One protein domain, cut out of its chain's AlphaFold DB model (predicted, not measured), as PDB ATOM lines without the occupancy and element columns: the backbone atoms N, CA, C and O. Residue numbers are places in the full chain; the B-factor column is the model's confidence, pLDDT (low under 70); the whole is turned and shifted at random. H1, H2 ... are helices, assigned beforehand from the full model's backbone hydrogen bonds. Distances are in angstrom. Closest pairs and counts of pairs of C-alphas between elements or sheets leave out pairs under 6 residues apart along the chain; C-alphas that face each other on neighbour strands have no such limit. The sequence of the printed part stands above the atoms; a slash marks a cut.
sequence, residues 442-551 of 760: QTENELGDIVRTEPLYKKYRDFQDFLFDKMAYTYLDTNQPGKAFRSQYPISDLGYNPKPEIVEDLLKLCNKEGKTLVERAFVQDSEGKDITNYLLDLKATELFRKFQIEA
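Overview. This is residues 442 to 551 of the 760 residues of an uncharacterized protein of Saprospiraceae bacterium (UniProt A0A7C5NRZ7). Short H4 sits in the middle of an elongated all-helix domain, with the longer H3 folded back beside it as a helical hairpin and H6 and H7 crossing it nearly at right angles. H2 lies at one far end, joined to H1, which packs on H7; H8 runs alongside H6 toward the other far end. The printed part has 110 residues with eight named helices, H1 to H8 in order, and no named strand. It is compact by its radius of gyration of the C-alphas, 15.2 A, and spans 52 by 28 by 26 A.

Arrangement. H1, residues 442 to 453, and H2, residues 455 to 459, only just touch, only at the corner, with 3 pairs of C-alphas within 8 A; the closest are Val 451 and Tyr 457, 6.3 A. H3, residues 462 to 477, touches H4, residues 481 to 488, at a shallow tilt of 11 degrees, opposite ways; C-alphas 472 and 484 are closest, 4.0 A. H5, residues 491 to 494, meets H4 only through their link. H4 is the hub: H6, residues 500 to 511, touches it with residues 501 to 506 alone, about perpendicular at 88 degrees, C-alphas 482 and 502 being closest at 4.4 A. H7, residues 517 to 522, touches H4 at 86 degrees, about perpendicular, the closest C-alphas being 486 and 522, 5.8 A. H1 touches H7 with residues 444 to 448 alone, C-alphas 448 and 518 being closest at 6.0 A. H8, residues 532 to 545, touches H6 at a shallow tilt of 28 degrees, opposite ways; C-alphas 503 and 535 are closest, 6.1 A. Every O i to N i+4 pair is within hydrogen-bond range in H1, H2, H3, H6, H7 and H8, and 3 of 4 are in H4; H5 is too short for one.

Along the chain. H1 begins at C-alpha 442 (-42.419, 10.610, -45.428). H3 is 22.6 A long and H8 19.9 A, ending at C-alpha 545 (-32.370, -27.537, -52.118).

Size, cuts and confidence. The C-alphas farthest apart, Leu 456 and Glu 550, are 52.3 A apart. The printed part has no cut and no long link, and no printed residue is under 70 in pLDDT.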
ATOM      1  N   GLN A 442     -41.968   9.626 -46.410       90.06
ATOM      2  CA  GLN A 442     -42.419  10.610 -45.428       90.06
ATOM      3  C   GLN A 442     -43.093   9.907 -44.246       90.06
ATOM      4  O   GLN A 442     -42.677  10.119 -43.107       90.06
ATOM      5  N   THR A 443     -44.069   9.034 -44.508       91.88
ATOM      6  CA  THR A 443     -44.774   8.288 -43.459       91.88
ATOM      7  C   THR A 443     -43.809   7.432 -42.634       91.88
ATOM      8  O   THR A 443     -43.890   7.433 -41.412       91.88
ATOM      9  N   GLU A 444     -42.843   6.748 -43.257       91.00
ATOM     10  CA  GLU A 444     -41.828   5.961 -42.537       91.00
ATOM     11  C   GLU A 444     -40.979   6.820 -41.600       91.00
ATOM     12  O   GLU A 444     -40.694   6.405 -40.476       91.00
ATOM     13  N   ASN A 445     -40.575   8.015 -42.039       90.19
ATOM     14  CA  ASN A 445     -39.831   8.936 -41.184       90.19
ATOM     15  C   ASN A 445     -40.701   9.435 -40.022       90.19
ATOM     16  O   ASN A 445     -40.225   9.472 -38.890       90.19
ATOM     17  N   GLU A 446     -41.978   9.734 -40.269       91.12
ATOM     18  CA  GLU A 446     -42.918  10.121 -39.214       91.12
ATOM     19  C   GLU A 446     -43.144   9.002 -38.187       91.12
ATOM     20  O   GLU A 446     -43.153   9.271 -36.984       91.12
ATOM     21  N   LEU A 447     -43.288   7.749 -38.630       92.25
ATOM     22  CA  LEU A 447     -43.403   6.587 -37.742       92.25
ATOM     23  C   LEU A 447     -42.097   6.337 -36.976       92.25
ATOM     24  O   LEU A 447     -42.121   6.077 -35.772       92.25
ATOM     25  N   GLY A 448     -40.947   6.484 -37.636       90.31
ATOM     26  CA  GLY A 448     -39.636   6.416 -36.991       90.31
ATOM     27  C   GLY A 448     -39.439   7.504 -35.928       90.31
ATOM     28  O   GLY A 448     -38.852   7.246 -34.872       90.31
ATOM     29  N   ASP A 449     -39.968   8.706 -36.158       90.62
ATOM     30  CA  ASP A 449     -39.937   9.794 -35.184       90.62
ATOM     31  C   ASP A 449     -40.815   9.515 -33.962       90.62
ATOM     32  O   ASP A 449     -40.392   9.861 -32.856       90.62
ATOM     33  N   ILE A 450     -41.953   8.822 -34.105       92.38
ATOM     34  CA  ILE A 450     -42.729   8.339 -32.948       92.38
ATOM     35  C   ILE A 450     -41.834   7.452 -32.069       92.38
ATOM     36  O   ILE A 450     -41.655   7.739 -30.888       92.38
ATOM     37  N   VAL A 451     -41.174   6.443 -32.645       91.38
ATOM     38  CA  VAL A 451     -40.301   5.520 -31.891       91.38
ATOM     39  C   VAL A 451     -39.152   6.256 -31.182       91.38
ATOM     40  O   VAL A 451     -38.769   5.918 -30.055       91.38
ATOM     41  N   ARG A 452     -38.575   7.266 -31.841       90.31
ATOM     42  CA  ARG A 452     -37.389   7.988 -31.360       90.31
ATOM     43  C   ARG A 452     -37.713   9.073 -30.335       90.31
ATOM     44  O   ARG A 452     -36.930   9.264 -29.401       90.31
ATOM     45  N   THR A 453     -38.795   9.816 -30.551       91.12
ATOM     46  CA  THR A 453     -39.045  11.095 -29.870       91.12
ATOM     47  C   THR A 453     -40.250  11.095 -28.952       91.12
ATOM     48  O   THR A 453     -40.212  11.843 -27.979       91.12
ATOM     49  N   GLU A 454     -41.266  10.264 -29.199       94.06
ATOM     50  CA  GLU A 454     -42.506  10.271 -28.420       94.06
ATOM     51  C   GLU A 454     -42.287   9.601 -27.050       94.06
ATOM     52  O   GLU A 454     -42.086   8.382 -26.981       94.06
ATOM     53  N   PRO A 455     -42.322  10.344 -25.924       92.44
ATOM     54  CA  PRO A 455     -42.101   9.752 -24.606       92.44
ATOM     55  C   PRO A 455     -43.167   8.715 -24.237       92.44
ATOM     56  O   PRO A 455     -42.866   7.747 -23.528       92.44
ATOM     57  N   LEU A 456     -44.399   8.883 -24.729       92.00
ATOM     58  CA  LEU A 456     -45.493   7.956 -24.456       92.00
ATOM     59  C   LEU A 456     -45.307   6.599 -25.133       92.00
ATOM     60  O   LEU A 456     -45.735   5.600 -24.559       92.00
ATOM     61  N   TYR A 457     -44.599   6.538 -26.266       92.25
ATOM     62  CA  TYR A 457     -44.302   5.286 -26.969       92.25
ATOM     63  C   TYR A 457     -43.577   4.287 -26.058       92.25
ATOM     64  O   TYR A 457     -43.910   3.109 -26.015       92.25
ATOM     65  N   LYS A 458     -42.617   4.769 -25.257       89.44
ATOM     66  CA  LYS A 458     -41.884   3.935 -24.287       89.44
ATOM     67  C   LYS A 458     -42.667   3.690 -22.999       89.44
ATOM     68  O   LYS A 458     -42.433   2.691 -22.325       89.44
ATOM     69  N   LYS A 459     -43.552   4.620 -22.625       91.06
ATOM     70  CA  LYS A 459     -44.353   4.536 -21.397       91.06
ATOM     71  C   LYS A 459     -45.491   3.517 -21.522       91.06
ATOM     72  O   LYS A 459     -45.749   2.792 -20.566       91.06
ATOM     73  N   TYR A 460     -46.152   3.457 -22.677       91.31
ATOM     74  CA  TYR A 460     -47.262   2.545 -22.954       91.31
ATOM     75  C   TYR A 460     -46.762   1.388 -23.821       91.31
ATOM     76  O   TYR A 460     -46.595   1.533 -25.028       91.31
ATOM     77  N   ARG A 461     -46.532   0.231 -23.189       90.50
ATOM     78  CA  ARG A 461     -45.905  -0.947 -23.818       90.50
ATOM     79  C   ARG A 461     -46.608  -1.401 -25.104       90.50
ATOM     80  O   ARG A 461     -45.939  -1.825 -26.037       90.50
ATOM     81  N   ASP A 462     -47.930  -1.264 -25.154       94.06
ATOM     82  CA  ASP A 462     -48.749  -1.715 -26.281       94.06
ATOM     83  C   ASP A 462     -48.502  -0.917 -27.572       94.06
ATOM     84  O   ASP A 462     -48.845  -1.403 -28.645       94.06
ATOM     85  N   PHE A 463     -47.889   0.278 -27.511       96.12
ATOM     86  CA  PHE A 463     -47.558   1.034 -28.725       96.12
ATOM     87  C   PHE A 463     -46.579   0.303 -29.631       96.12
ATOM     88  O   PHE A 463     -46.662   0.473 -30.844       96.12
ATOM     89  N   GLN A 464     -45.659  -0.479 -29.060       93.56
ATOM     90  CA  GLN A 464     -44.681  -1.214 -29.847       93.56
ATOM     91  C   GLN A 464     -45.381  -2.219 -30.765       93.56
ATOM     92  O   GLN A 464     -45.234  -2.134 -31.982       93.56
ATOM     93  N   ASP A 465     -46.187  -3.106 -30.182       93.88
ATOM     94  CA  ASP A 465     -46.924  -4.120 -30.937       93.88
ATOM     95  C   ASP A 465     -47.936  -3.449 -31.885       93.88
ATOM     96  O   ASP A 465     -47.981  -3.768 -33.067       93.88
ATOM     97  N   PHE A 466     -48.669  -2.431 -31.415       96.94
ATOM     98  CA  PHE A 466     -49.658  -1.704 -32.224       96.94
ATOM     99  C   PHE A 466     -49.057  -1.050 -33.473       96.94
ATOM    100  O   PHE A 466     -49.631  -1.137 -34.559       96.94
ATOM    101  N   LEU A 467     -47.903  -0.391 -33.322       96.00
ATOM    102  CA  LEU A 467     -47.188   0.240 -34.426       96.00
ATOM    103  C   LEU A 467     -46.694  -0.806 -35.422       96.00
ATOM    104  O   LEU A 467     -46.936  -0.669 -36.620       96.00
ATOM    105  N   PHE A 468     -46.006  -1.838 -34.938       95.06
ATOM    106  CA  PHE A 468     -45.392  -2.834 -35.806       95.06
ATOM    107  C   PHE A 468     -46.416  -3.705 -36.532       95.06
ATOM    108  O   PHE A 468     -46.231  -3.982 -37.717       95.06
ATOM    109  N   ASP A 469     -47.525  -4.053 -35.886       96.62
ATOM    110  CA  ASP A 469     -48.624  -4.777 -36.521       96.62
ATOM    111  C   ASP A 469     -49.307  -3.936 -37.599       96.62
ATOM    112  O   ASP A 469     -49.539  -4.412 -38.715       96.62
ATOM    113  N   LYS A 470     -49.555  -2.649 -37.322       96.62
ATOM    114  CA  LYS A 470     -50.099  -1.728 -38.323       96.62
ATOM    115  C   LYS A 470     -49.145  -1.542 -39.503       96.62
ATOM    116  O   LYS A 470     -49.590  -1.524 -40.655       96.62
ATOM    117  N   MET A 471     -47.843  -1.424 -39.240       96.00
ATOM    118  CA  MET A 471     -46.824  -1.354 -40.286       96.00
ATOM    119  C   MET A 471     -46.813  -2.628 -41.128       96.00
ATOM    120  O   MET A 471     -46.880  -2.539 -42.353       96.00
ATOM    121  N   ALA A 472     -46.803  -3.803 -40.495       96.12
ATOM    122  CA  ALA A 472     -46.815  -5.085 -41.189       96.12
ATOM    123  C   ALA A 472     -48.044  -5.236 -42.090       96.12
ATOM    124  O   ALA A 472     -47.904  -5.562 -43.269       96.12
ATOM    125  N   TYR A 473     -49.228  -4.924 -41.561       96.06
ATOM    126  CA  TYR A 473     -50.481  -4.921 -42.311       96.06
ATOM    127  C   TYR A 473     -50.413  -4.017 -43.548       96.06
ATOM    128  O   TYR A 473     -50.716  -4.455 -44.655       96.06
ATOM    129  N   THR A 474     -49.939  -2.781 -43.380       95.88
ATOM    130  CA  THR A 474     -49.893  -1.793 -44.470       95.88
ATOM    131  C   THR A 474     -48.825  -2.132 -45.519       95.88
ATOM    132  O   THR A 474     -49.025  -1.940 -46.721       95.88
ATOM    133  N   TYR A 475     -47.685  -2.693 -45.104       95.62
ATOM    134  CA  TYR A 475     -46.676  -3.195 -46.040       95.62
ATOM    135  C   TYR A 475     -47.181  -4.392 -46.850       95.62
ATOM    136  O   TYR A 475     -46.861  -4.494 -48.032       95.62
ATOM    137  N   LEU A 476     -47.978  -5.286 -46.255       93.62
ATOM    138  CA  LEU A 476     -48.593  -6.389 -46.997       93.62
ATOM    139  C   LEU A 476     -49.595  -5.881 -48.037       93.62
ATOM    140  O   LEU A 476     -49.560  -6.353 -49.173       93.62
ATOM    141  N   ASP A 477     -50.424  -4.897 -47.681       92.19
ATOM    142  CA  ASP A 477     -51.400  -4.293 -48.600       92.19
ATOM    143  C   ASP A 477     -50.722  -3.607 -49.803       92.19
ATOM    144  O   ASP A 477     -51.182  -3.695 -50.939       92.19
ATOM    145  N   THR A 478     -49.535  -3.034 -49.580       89.62
ATOM    146  CA  THR A 478     -48.713  -2.382 -50.617       89.62
ATOM    147  C   THR A 478     -47.666  -3.303 -51.270       89.62
ATOM    148  O   THR A 478     -46.775  -2.821 -51.971       89.62
ATOM    149  N   ASN A 479     -47.772  -4.628 -51.093       91.56
ATOM    150  CA  ASN A 479     -46.895  -5.647 -51.695       91.56
ATOM    151  C   ASN A 479     -45.390  -5.489 -51.355       91.56
ATOM    152  O   ASN A 479     -44.524  -5.675 -52.212       91.56
ATOM    153  N   GLN A 480     -45.084  -5.179 -50.093       94.00
ATOM    154  CA  GLN A 480     -43.733  -5.084 -49.513       94.00
ATOM    155  C   GLN A 480     -43.515  -6.179 -48.440       94.00
ATOM    156  O   GLN A 480     -43.389  -5.883 -47.244       94.00
ATOM    157  N   PRO A 481     -43.511  -7.473 -48.819       96.25
ATOM    158  CA  PRO A 481     -43.518  -8.590 -47.869       96.25
ATOM    159  C   PRO A 481     -42.250  -8.669 -47.002       96.25
ATOM    160  O   PRO A 481     -42.306  -9.170 -45.877       96.25
ATOM    161  N   GLY A 482     -41.116  -8.147 -47.477       96.62
ATOM    162  CA  GLY A 482     -39.872  -8.056 -46.721       96.62
ATOM    163  C   GLY A 482     -39.988  -7.103 -45.537       96.62
ATOM    164  O   GLY A 482     -39.703  -7.478 -44.397       96.62
ATOM    165  N   LYS A 483     -40.471  -5.884 -45.789       95.81
ATOM    166  CA  LYS A 483     -40.718  -4.890 -44.733       95.81
ATOM    167  C   LYS A 483     -41.802  -5.346 -43.758       95.81
ATOM    168  O   LYS A 483     -41.655  -5.150 -42.550       95.81
ATOM    169  N   ALA A 484     -42.846  -6.007 -44.260       96.19
ATOM    170  CA  ALA A 484     -43.874  -6.594 -43.410       96.19
ATOM    171  C   ALA A 484     -43.289  -7.634 -42.446       96.19
ATOM    172  O   ALA A 484     -43.479  -7.532 -41.235       96.19
ATOM    173  N   PHE A 485     -42.496  -8.575 -42.967       96.19
ATOM    174  CA  PHE A 485     -41.820  -9.580 -42.153       96.19
ATOM    175  C   PHE A 485     -40.919  -8.940 -41.088       96.19
ATOM    176  O   PHE A 485     -41.005  -9.308 -39.920       96.19
ATOM    177  N   ARG A 486     -40.100  -7.944 -41.456       95.25
ATOM    178  CA  ARG A 486     -39.184  -7.268 -40.516       95.25
ATOM    179  C   ARG A 486     -39.888  -6.408 -39.469       95.25
ATOM    180  O   ARG A 486     -39.267  -6.102 -38.454       95.25
ATOM    181  N   SER A 487     -41.151  -6.053 -39.691       94.81
ATOM    182  CA  SER A 487     -41.960  -5.352 -38.693       94.81
ATOM    183  C   SER A 487     -42.353  -6.281 -37.538       94.81
ATOM    184  O   SER A 487     -42.373  -5.837 -36.400       94.81
ATOM    185  N   GLN A 488     -42.592  -7.571 -37.799       91.81
ATOM    186  CA  GLN A 488     -43.075  -8.523 -36.784       91.81
ATOM    187  C   GLN A 488     -42.017  -9.517 -36.293       91.81
ATOM    188  O   GLN A 488     -42.102  -9.994 -35.162       91.81
ATOM    189  N   TYR A 489     -41.021  -9.832 -37.122       92.94
ATOM    190  CA  TYR A 489     -40.096 -10.933 -36.868       92.94
ATOM    191  C   TYR A 489     -38.630 -10.520 -37.059       92.94
ATOM    192  O   TYR A 489     -38.291  -9.762 -37.982       92.94
ATOM    193  N   PRO A 490     -37.711 -11.030 -36.216       93.38
ATOM    194  CA  PRO A 490     -36.282 -10.920 -36.459       93.38
ATOM    195  C   PRO A 490     -35.887 -11.673 -37.738       93.38
ATOM    196  O   PRO A 490     -36.513 -12.650 -38.140       93.38
ATOM    197  N   ILE A 491     -34.804 -11.230 -38.380       93.94
ATOM    198  CA  ILE A 491     -34.343 -11.804 -39.649       93.94
ATOM    199  C   ILE A 491     -33.981 -13.295 -39.534       93.94
ATOM    200  O   ILE A 491     -34.191 -14.050 -40.480       93.94
ATOM    201  N   SER A 492     -33.522 -13.734 -38.357       92.31
ATOM    202  CA  SER A 492     -33.206 -15.134 -38.054       92.31
ATOM    203  C   SER A 492     -34.383 -16.084 -38.262       92.31
ATOM    204  O   SER A 492     -34.181 -17.225 -38.675       92.31
ATOM    205  N   ASP A 493     -35.611 -15.621 -38.016       94.06
ATOM    206  CA  ASP A 493     -36.804 -16.475 -38.041       94.06
ATOM    207  C   ASP A 493     -37.211 -16.859 -39.471       94.06
ATOM    208  O   ASP A 493     -37.930 -17.843 -39.678       94.06
ATOM    209  N   LEU A 494     -36.692 -16.125 -40.465       94.12
ATOM    210  CA  LEU A 494     -36.816 -16.460 -41.881       94.12
ATOM    211  C   LEU A 494     -35.958 -17.677 -42.245       94.12
ATOM    212  O   LEU A 494     -36.312 -18.411 -43.163       94.12
ATOM    213  N   GLY A 495     -34.858 -17.918 -41.522       92.69
ATOM    214  CA  GLY A 495     -33.914 -18.997 -41.814       92.69
ATOM    215  C   GLY A 495     -34.510 -20.403 -41.705       92.69
ATOM    216  O   GLY A 495     -34.085 -21.300 -42.429       92.69
ATOM    217  N   TYR A 496     -35.528 -20.594 -40.862       93.75
ATOM    218  CA  TYR A 496     -36.197 -21.889 -40.683       93.75
ATOM    219  C   TYR A 496     -37.025 -22.316 -41.904       93.75
ATOM    220  O   TYR A 496     -37.107 -23.502 -42.223       93.75
ATOM    221  N   ASN A 497     -37.644 -21.366 -42.608       94.62
ATOM    222  CA  ASN A 497     -38.395 -21.625 -43.839       94.62
ATOM    223  C   ASN A 497     -38.392 -20.376 -44.734       94.62
ATOM    224  O   ASN A 497     -39.389 -19.641 -44.773       94.62
ATOM    225  N   PRO A 498     -37.278 -20.128 -45.450       94.00
ATOM    226  CA  PRO A 498     -37.118 -18.943 -46.279       94.00
ATOM    227  C   PRO A 498     -38.195 -18.852 -47.358       94.00
ATOM    228  O   PRO A 498     -38.489 -19.828 -48.052       94.00
ATOM    229  N   LYS A 499     -38.761 -17.656 -47.525       95.56
ATOM    230  CA  LYS A 499     -39.745 -17.350 -48.569       95.56
ATOM    231  C   LYS A 499     -39.093 -16.515 -49.667       95.56
ATOM    232  O   LYS A 499     -38.629 -15.418 -49.354       95.56
ATOM    233  N   PRO A 500     -39.021 -17.005 -50.921       94.69
ATOM    234  CA  PRO A 500     -38.347 -16.297 -52.008       94.69
ATOM    235  C   PRO A 500     -38.806 -14.845 -52.164       94.69
ATOM    236  O   PRO A 500     -37.979 -13.953 -52.289       94.69
ATOM    237  N   GLU A 501     -40.107 -14.592 -52.079       96.62
ATOM    238  CA  GLU A 501     -40.702 -13.262 -52.184       96.62
ATOM    239  C   GLU A 501     -40.211 -12.293 -51.097       96.62
ATOM    240  O   GLU A 501     -39.911 -11.142 -51.403       96.62
ATOM    241  N   ILE A 502     -40.044 -12.762 -49.856       97.81
ATOM    242  CA  ILE A 502     -39.517 -11.965 -48.735       97.81
ATOM    243  C   ILE A 502     -38.017 -11.726 -48.917       97.81
ATOM    244  O   ILE A 502     -37.542 -10.608 -48.727       97.81
ATOM    245  N   VAL A 503     -37.267 -12.765 -49.300       97.69
ATOM    246  CA  VAL A 503     -35.813 -12.678 -49.498       97.69
ATOM    247  C   VAL A 503     -35.473 -11.705 -50.628       97.69
ATOM    248  O   VAL A 503     -34.613 -10.845 -50.450       97.69
ATOM    249  N   GLU A 504     -36.159 -11.791 -51.770       97.44
ATOM    250  CA  GLU A 504     -35.929 -10.881 -52.899       97.44
ATOM    251  C   GLU A 504     -36.331  -9.437 -52.575       97.44
ATOM    252  O   GLU A 504     -35.631  -8.508 -52.977       97.44
ATOM    253  N   ASP A 505     -37.433  -9.227 -51.849       97.62
ATOM    254  CA  ASP A 505     -37.861  -7.888 -51.430       97.62
ATOM    255  C   ASP A 505     -36.840  -7.241 -50.479       97.62
ATOM    256  O   ASP A 505     -36.422  -6.099 -50.685       97.62
ATOM    257  N   LEU A 506     -36.331  -7.999 -49.501       98.12
ATOM    258  CA  LEU A 506     -35.284  -7.522 -48.596       98.12
ATOM    259  C   LEU A 506     -33.943  -7.291 -49.301       98.12
ATOM    260  O   LEU A 506     -33.282  -6.300 -49.009       98.12
ATOM    261  N   LEU A 507     -33.548  -8.135 -50.260       97.81
ATOM    262  CA  LEU A 507     -32.338  -7.905 -51.059       97.81
ATOM    263  C   LEU A 507     -32.443  -6.620 -51.890       97.81
ATOM    264  O   LEU A 507     -31.473  -5.863 -51.991       97.81
ATOM    265  N   LYS A 508     -33.615  -6.333 -52.471       96.94
ATOM    266  CA  LYS A 508     -33.863  -5.046 -53.140       96.94
ATOM    267  C   LYS A 508     -33.745  -3.892 -52.152       96.94
ATOM    268  O   LYS A 508     -33.104  -2.891 -52.473       96.94
ATOM    269  N   LEU A 509     -34.297  -4.049 -50.948       96.50
ATOM    270  CA  LEU A 509     -34.204  -3.040 -49.901       96.50
ATOM    271  C   LEU A 509     -32.752  -2.793 -49.470       96.50
ATOM    272  O   LEU A 509     -32.347  -1.638 -49.387       96.50
ATOM    273  N   CYS A 510     -31.944  -3.837 -49.272       96.69
ATOM    274  CA  CYS A 510     -30.512  -3.730 -48.971       96.69
ATOM    275  C   CYS A 510     -29.759  -2.891 -50.015       96.69
ATOM    276  O   CYS A 510     -28.930  -2.053 -49.653       96.69
ATOM    277  N   ASN A 511     -30.110  -3.025 -51.295       94.75
ATOM    278  CA  ASN A 511     -29.482  -2.285 -52.394       94.75
ATOM    279  C   ASN A 511     -30.044  -0.868 -52.614       94.75
ATOM    280  O   ASN A 511     -29.464  -0.097 -53.375       94.75
ATOM    281  N   LYS A 512     -31.151  -0.497 -51.959       94.75
ATOM    282  CA  LYS A 512     -31.770   0.829 -52.098       94.75
ATOM    283  C   LYS A 512     -30.837   1.931 -51.571       94.75
ATOM    284  O   LYS A 512     -30.373   1.866 -50.430       94.75
ATOM    285  N   GLU A 513     -30.591   2.972 -52.363       92.56
ATOM    286  CA  GLU A 513     -29.925   4.197 -51.897       92.56
ATOM    287  C   GLU A 513     -30.909   5.102 -51.136       92.56
ATOM    288  O   GLU A 513     -32.109   5.069 -51.385       92.56
ATOM    289  N   GLY A 514     -30.422   5.917 -50.194       89.25
ATOM    290  CA  GLY A 514     -31.284   6.878 -49.485       89.25
ATOM    291  C   GLY A 514     -32.308   6.251 -48.528       89.25
ATOM    292  O   GLY A 514     -33.413   6.758 -48.396       89.25
ATOM    293  N   LYS A 515     -31.947   5.152 -47.852       92.00
ATOM    294  CA  LYS A 515     -32.826   4.442 -46.904       92.00
ATOM    295  C   LYS A 515     -33.356   5.349 -45.786       92.00
ATOM    296  O   LYS A 515     -32.582   6.091 -45.166       92.00
ATOM    297  N   THR A 516     -34.636   5.206 -45.448       91.31
ATOM    298  CA  THR A 516     -35.232   5.852 -44.266       91.31
ATOM    299  C   THR A 516     -34.631   5.314 -42.958       91.31
ATOM    300  O   THR A 516     -33.805   4.394 -42.939       91.31
ATOM    301  N   LEU A 517     -34.995   5.910 -41.817       85.94
ATOM    302  CA  LEU A 517     -34.578   5.393 -40.504       85.94
ATOM    303  C   LEU A 517     -35.079   3.961 -40.258       85.94
ATOM    304  O   LEU A 517     -34.317   3.132 -39.766       85.94
ATOM    305  N   VAL A 518     -36.323   3.674 -40.643       90.94
ATOM    306  CA  VAL A 518     -36.937   2.346 -40.514       90.94
ATOM    307  C   VAL A 518     -36.257   1.349 -41.450       90.94
ATOM    308  O   VAL A 518     -35.839   0.280 -41.012       90.94
ATOM    309  N   GLU A 519     -36.070   1.715 -42.720       93.75
ATOM    310  CA  GLU A 519     -35.427   0.843 -43.708       93.75
ATOM    311  C   GLU A 519     -33.999   0.468 -43.297       93.75
ATOM    312  O   GLU A 519     -33.602  -0.684 -43.456       93.75
ATOM    313  N   ARG A 520     -33.240   1.406 -42.708       91.88
ATOM    314  CA  ARG A 520     -31.907   1.118 -42.153       91.88
ATOM    315  C   ARG A 520     -31.950   0.070 -41.046       91.88
ATOM    316  O   ARG A 520     -31.114  -0.823 -41.051       91.88
ATOM    317  N   ALA A 521     -32.929   0.147 -40.147       91.12
ATOM    318  CA  ALA A 521     -33.100  -0.859 -39.103       91.12
ATOM    319  C   ALA A 521     -33.520  -2.227 -39.678       91.12
ATOM    320  O   ALA A 521     -33.099  -3.267 -39.181       91.12
ATOM    321  N   PHE A 522     -34.321  -2.249 -40.748       94.75
ATOM    322  CA  PHE A 522     -34.797  -3.496 -41.358       94.75
ATOM    323  C   PHE A 522     -33.707  -4.280 -42.088       94.75
ATOM    324  O   PHE A 522     -33.763  -5.513 -42.085       94.75
ATOM    325  N   VAL A 523     -32.711  -3.593 -42.657       96.19
ATOM    326  CA  VAL A 523     -31.560  -4.211 -43.346       96.19
ATOM    327  C   VAL A 523     -30.392  -4.539 -42.409       96.19
ATOM    328  O   VAL A 523     -29.309  -4.896 -42.869       96.19
ATOM    329  N   GLN A 524     -30.602  -4.416 -41.097       94.88
ATOM    330  CA  GLN A 524     -29.613  -4.743 -40.078       94.88
ATOM    331  C   GLN A 524     -30.088  -5.894 -39.182       94.88
ATOM    332  O   GLN A 524     -31.291  -6.087 -38.958       94.88
ATOM    333  N   ASP A 525     -29.133  -6.680 -38.686       90.50
ATOM    334  CA  ASP A 525     -29.363  -7.675 -37.640       90.50
ATOM    335  C   ASP A 525     -29.374  -7.035 -36.236       90.50
ATOM    336  O   ASP A 525     -29.274  -5.816 -36.073       90.50
ATOM    337  N   SER A 526     -29.503  -7.857 -35.191       87.19
ATOM    338  CA  SER A 526     -29.503  -7.390 -33.797       87.19
ATOM    339  C   SER A 526     -28.183  -6.751 -33.345       87.19
ATOM    340  O   SER A 526     -28.167  -6.060 -32.328       87.19
ATOM    341  N   GLU A 527     -27.086  -6.987 -34.064       88.56
ATOM    342  CA  GLU A 527     -25.764  -6.406 -33.805       88.56
ATOM    343  C   GLU A 527     -25.493  -5.163 -34.672       88.56
ATOM    344  O   GLU A 527     -24.432  -4.545 -34.555       88.56
ATOM    345  N   GLY A 528     -26.441  -4.771 -35.531       88.88
ATOM    346  CA  GLY A 528     -26.305  -3.645 -36.451       88.88
ATOM    347  C   GLY A 528     -25.529  -3.970 -37.732       88.88
ATOM    348  O   GLY A 528     -25.165  -3.047 -38.469       88.88
ATOM    349  N   LYS A 529     -25.252  -5.249 -38.013       90.88
ATOM    350  CA  LYS A 529     -24.558  -5.685 -39.233       90.88
ATOM    351  C   LYS A 529     -25.528  -5.790 -40.399       90.88
ATOM    352  O   LYS A 529     -26.698  -6.113 -40.219       90.88
ATOM    353  N   ASP A 530     -25.021  -5.520 -41.598       93.62
ATOM    354  CA  ASP A 530     -25.782  -5.632 -42.839       93.62
ATOM    355  C   ASP A 530     -26.196  -7.088 -43.115       93.62
ATOM    356  O   ASP A 530     -25.384  -8.010 -43.012       93.62
ATOM    357  N   ILE A 531     -27.468  -7.298 -43.466       95.69
ATOM    358  CA  ILE A 531     -28.043  -8.642 -43.650       95.69
ATOM    359  C   ILE A 531     -27.909  -9.191 -45.078       95.69
ATOM    360  O   ILE A 531     -28.386 -10.297 -45.341       95.69
ATOM    361  N   THR A 532     -27.291  -8.467 -46.017       96.62
ATOM    362  CA  THR A 532     -27.243  -8.856 -47.440       96.62
ATOM    363  C   THR A 532     -26.632 -10.243 -47.618       96.62
ATOM    364  O   THR A 532     -27.210 -11.091 -48.295       96.62
ATOM    365  N   ASN A 533     -25.509 -10.513 -46.952       94.88
ATOM    366  CA  ASN A 533     -24.828 -11.806 -47.052       94.88
ATOM    367  C   ASN A 533     -25.659 -12.947 -46.449       94.88
ATOM    368  O   ASN A 533     -25.686 -14.042 -47.006       94.88
ATOM    369  N   TYR A 534     -26.396 -12.681 -45.367       94.44
ATOM    370  CA  TYR A 534     -27.333 -13.648 -44.790       94.44
ATOM    371  C   TYR A 534     -28.470 -13.981 -45.769       94.44
ATOM    372  O   TYR A 534     -28.773 -15.149 -46.003       94.44
ATOM    373  N   LEU A 535     -29.061 -12.967 -46.407       97.38
ATOM    374  CA  LEU A 535     -30.116 -13.157 -47.406       97.38
ATOM    375  C   LEU A 535     -29.618 -13.909 -48.649       97.38
ATOM    376  O   LEU A 535     -30.329 -14.770 -49.170       97.38
ATOM    377  N   LEU A 536     -28.396 -13.620 -49.108       96.94
ATOM    378  CA  LEU A 536     -27.755 -14.351 -50.201       96.94
ATOM    379  C   LEU A 536     -27.503 -15.820 -49.829       96.94
ATOM    380  O   LEU A 536     -27.736 -16.687 -50.670       96.94
ATOM    381  N   ASP A 537     -27.099 -16.119 -48.587       94.75
ATOM    382  CA  ASP A 537     -26.955 -17.502 -48.108       94.75
ATOM    383  C   ASP A 537     -28.305 -18.232 -48.094       94.75
ATOM    384  O   ASP A 537     -28.388 -19.351 -48.608       94.75
ATOM    385  N   LEU A 538     -29.378 -17.597 -47.603       95.50
ATOM    386  CA  LEU A 538     -30.725 -18.182 -47.634       95.50
ATOM    387  C   LEU A 538     -31.194 -18.454 -49.068       95.50
ATOM    388  O   LEU A 538     -31.694 -19.545 -49.363       95.50
ATOM    389  N   LYS A 539     -31.003 -17.487 -49.974       97.12
ATOM    390  CA  LYS A 539     -31.344 -17.616 -51.396       97.12
ATOM    391  C   LYS A 539     -30.572 -18.760 -52.050       97.12
ATOM    392  O   LYS A 539     -31.175 -19.615 -52.695       97.12
ATOM    393  N   ALA A 540     -29.254 -18.791 -51.872       96.25
ATOM    394  CA  ALA A 540     -28.391 -19.811 -52.452       96.25
ATOM    395  C   ALA A 540     -28.703 -21.208 -51.895       96.25
ATOM    396  O   ALA A 540     -28.785 -22.164 -52.665       96.25
ATOM    397  N   THR A 541     -28.970 -21.319 -50.590       94.50
ATOM    398  CA  THR A 541     -29.355 -22.586 -49.947       94.50
ATOM    399  C   THR A 541     -30.702 -23.086 -50.485       94.50
ATOM    400  O   THR A 541     -30.841 -24.266 -50.795       94.50
ATOM    401  N   GLU A 542     -31.692 -22.209 -50.687       94.12
ATOM    402  CA  GLU A 542     -32.982 -22.600 -51.279       94.12
ATOM    403  C   GLU A 542     -32.853 -23.046 -52.745       94.12
ATOM    404  O   GLU A 542     -33.490 -24.022 -53.147       94.12
ATOM    405  N   LEU A 543     -32.011 -22.376 -53.542       96.38
ATOM    406  CA  LEU A 543     -31.675 -22.820 -54.903       96.38
ATOM    407  C   LEU A 543     -30.988 -24.192 -54.879       96.38
ATOM    408  O   LEU A 543     -31.307 -25.061 -55.695       96.38
ATOM    409  N   PHE A 544     -30.093 -24.415 -53.912       95.12
ATOM    410  CA  PHE A 544     -29.392 -25.683 -53.756       95.12
ATOM    411  C   PHE A 544     -30.353 -26.821 -53.380       95.12
ATOM    412  O   PHE A 544     -30.318 -27.878 -54.011       95.12
ATOM    413  N   ARG A 545     -31.295 -26.582 -52.458       91.81
ATOM    414  CA  ARG A 545     -32.370 -27.537 -52.118       91.81
ATOM    415  C   ARG A 545     -33.281 -27.874 -53.302       91.81
ATOM    416  O   ARG A 545     -33.856 -28.953 -53.338       91.81
ATOM    417  N   LYS A 546     -33.400 -26.977 -54.288       93.25
ATOM    418  CA  LYS A 546     -34.126 -27.208 -55.554       93.25
ATOM    419  C   LYS A 546     -33.259 -27.834 -56.652       93.25
ATOM    420  O   LYS A 546     -33.701 -27.917 -57.797       93.25
ATOM    421  N   PHE A 547     -32.032 -28.239 -56.325       93.81
ATOM    422  CA  PHE A 547     -31.043 -28.808 -57.245       93.81
ATOM    423  C   PHE A 547     -30.633 -27.869 -58.391       93.81
ATOM    424  O   PHE A 547     -30.131 -28.313 -59.421       93.81
ATOM    425  N   GLN A 548     -30.797 -26.557 -58.207       96.38
ATOM    426  CA  GLN A 548     -30.354 -25.523 -59.145       96.38
ATOM    427  C   GLN A 548     -28.913 -25.111 -58.810       96.38
ATOM    428  O   GLN A 548     -28.650 -23.978 -58.402       96.38
ATOM    429  N   ILE A 549     -27.986 -26.068 -58.919       95.38
ATOM    430  CA  ILE A 549     -26.631 -25.969 -58.354       95.38
ATOM    431  C   ILE A 549     -25.797 -24.838 -58.969       95.38
ATOM    432  O   ILE A 549     -25.079 -24.154 -58.244       95.38
ATOM    433  N   GLU A 550     -25.925 -24.568 -60.269       96.00
ATOM    434  CA  GLU A 550     -25.198 -23.481 -60.928       96.00
ATOM    435  C   GLU A 550     -25.689 -22.114 -60.435       96.00
ATOM    436  O   GLU A 550     -24.883 -21.252 -60.092       96.00
ATOM    437  N   ALA A 551     -27.008 -21.929 -60.322       97.62
ATOM    438  CA  ALA A 551     -27.592 -20.691 -59.804       97.62
ATOM    439  C   ALA A 551     -27.262 -20.479 -58.315       97.62
ATOM    440  O   ALA A 551     -26.984 -19.352 -57.892       97.62
TER     441      ALA A 551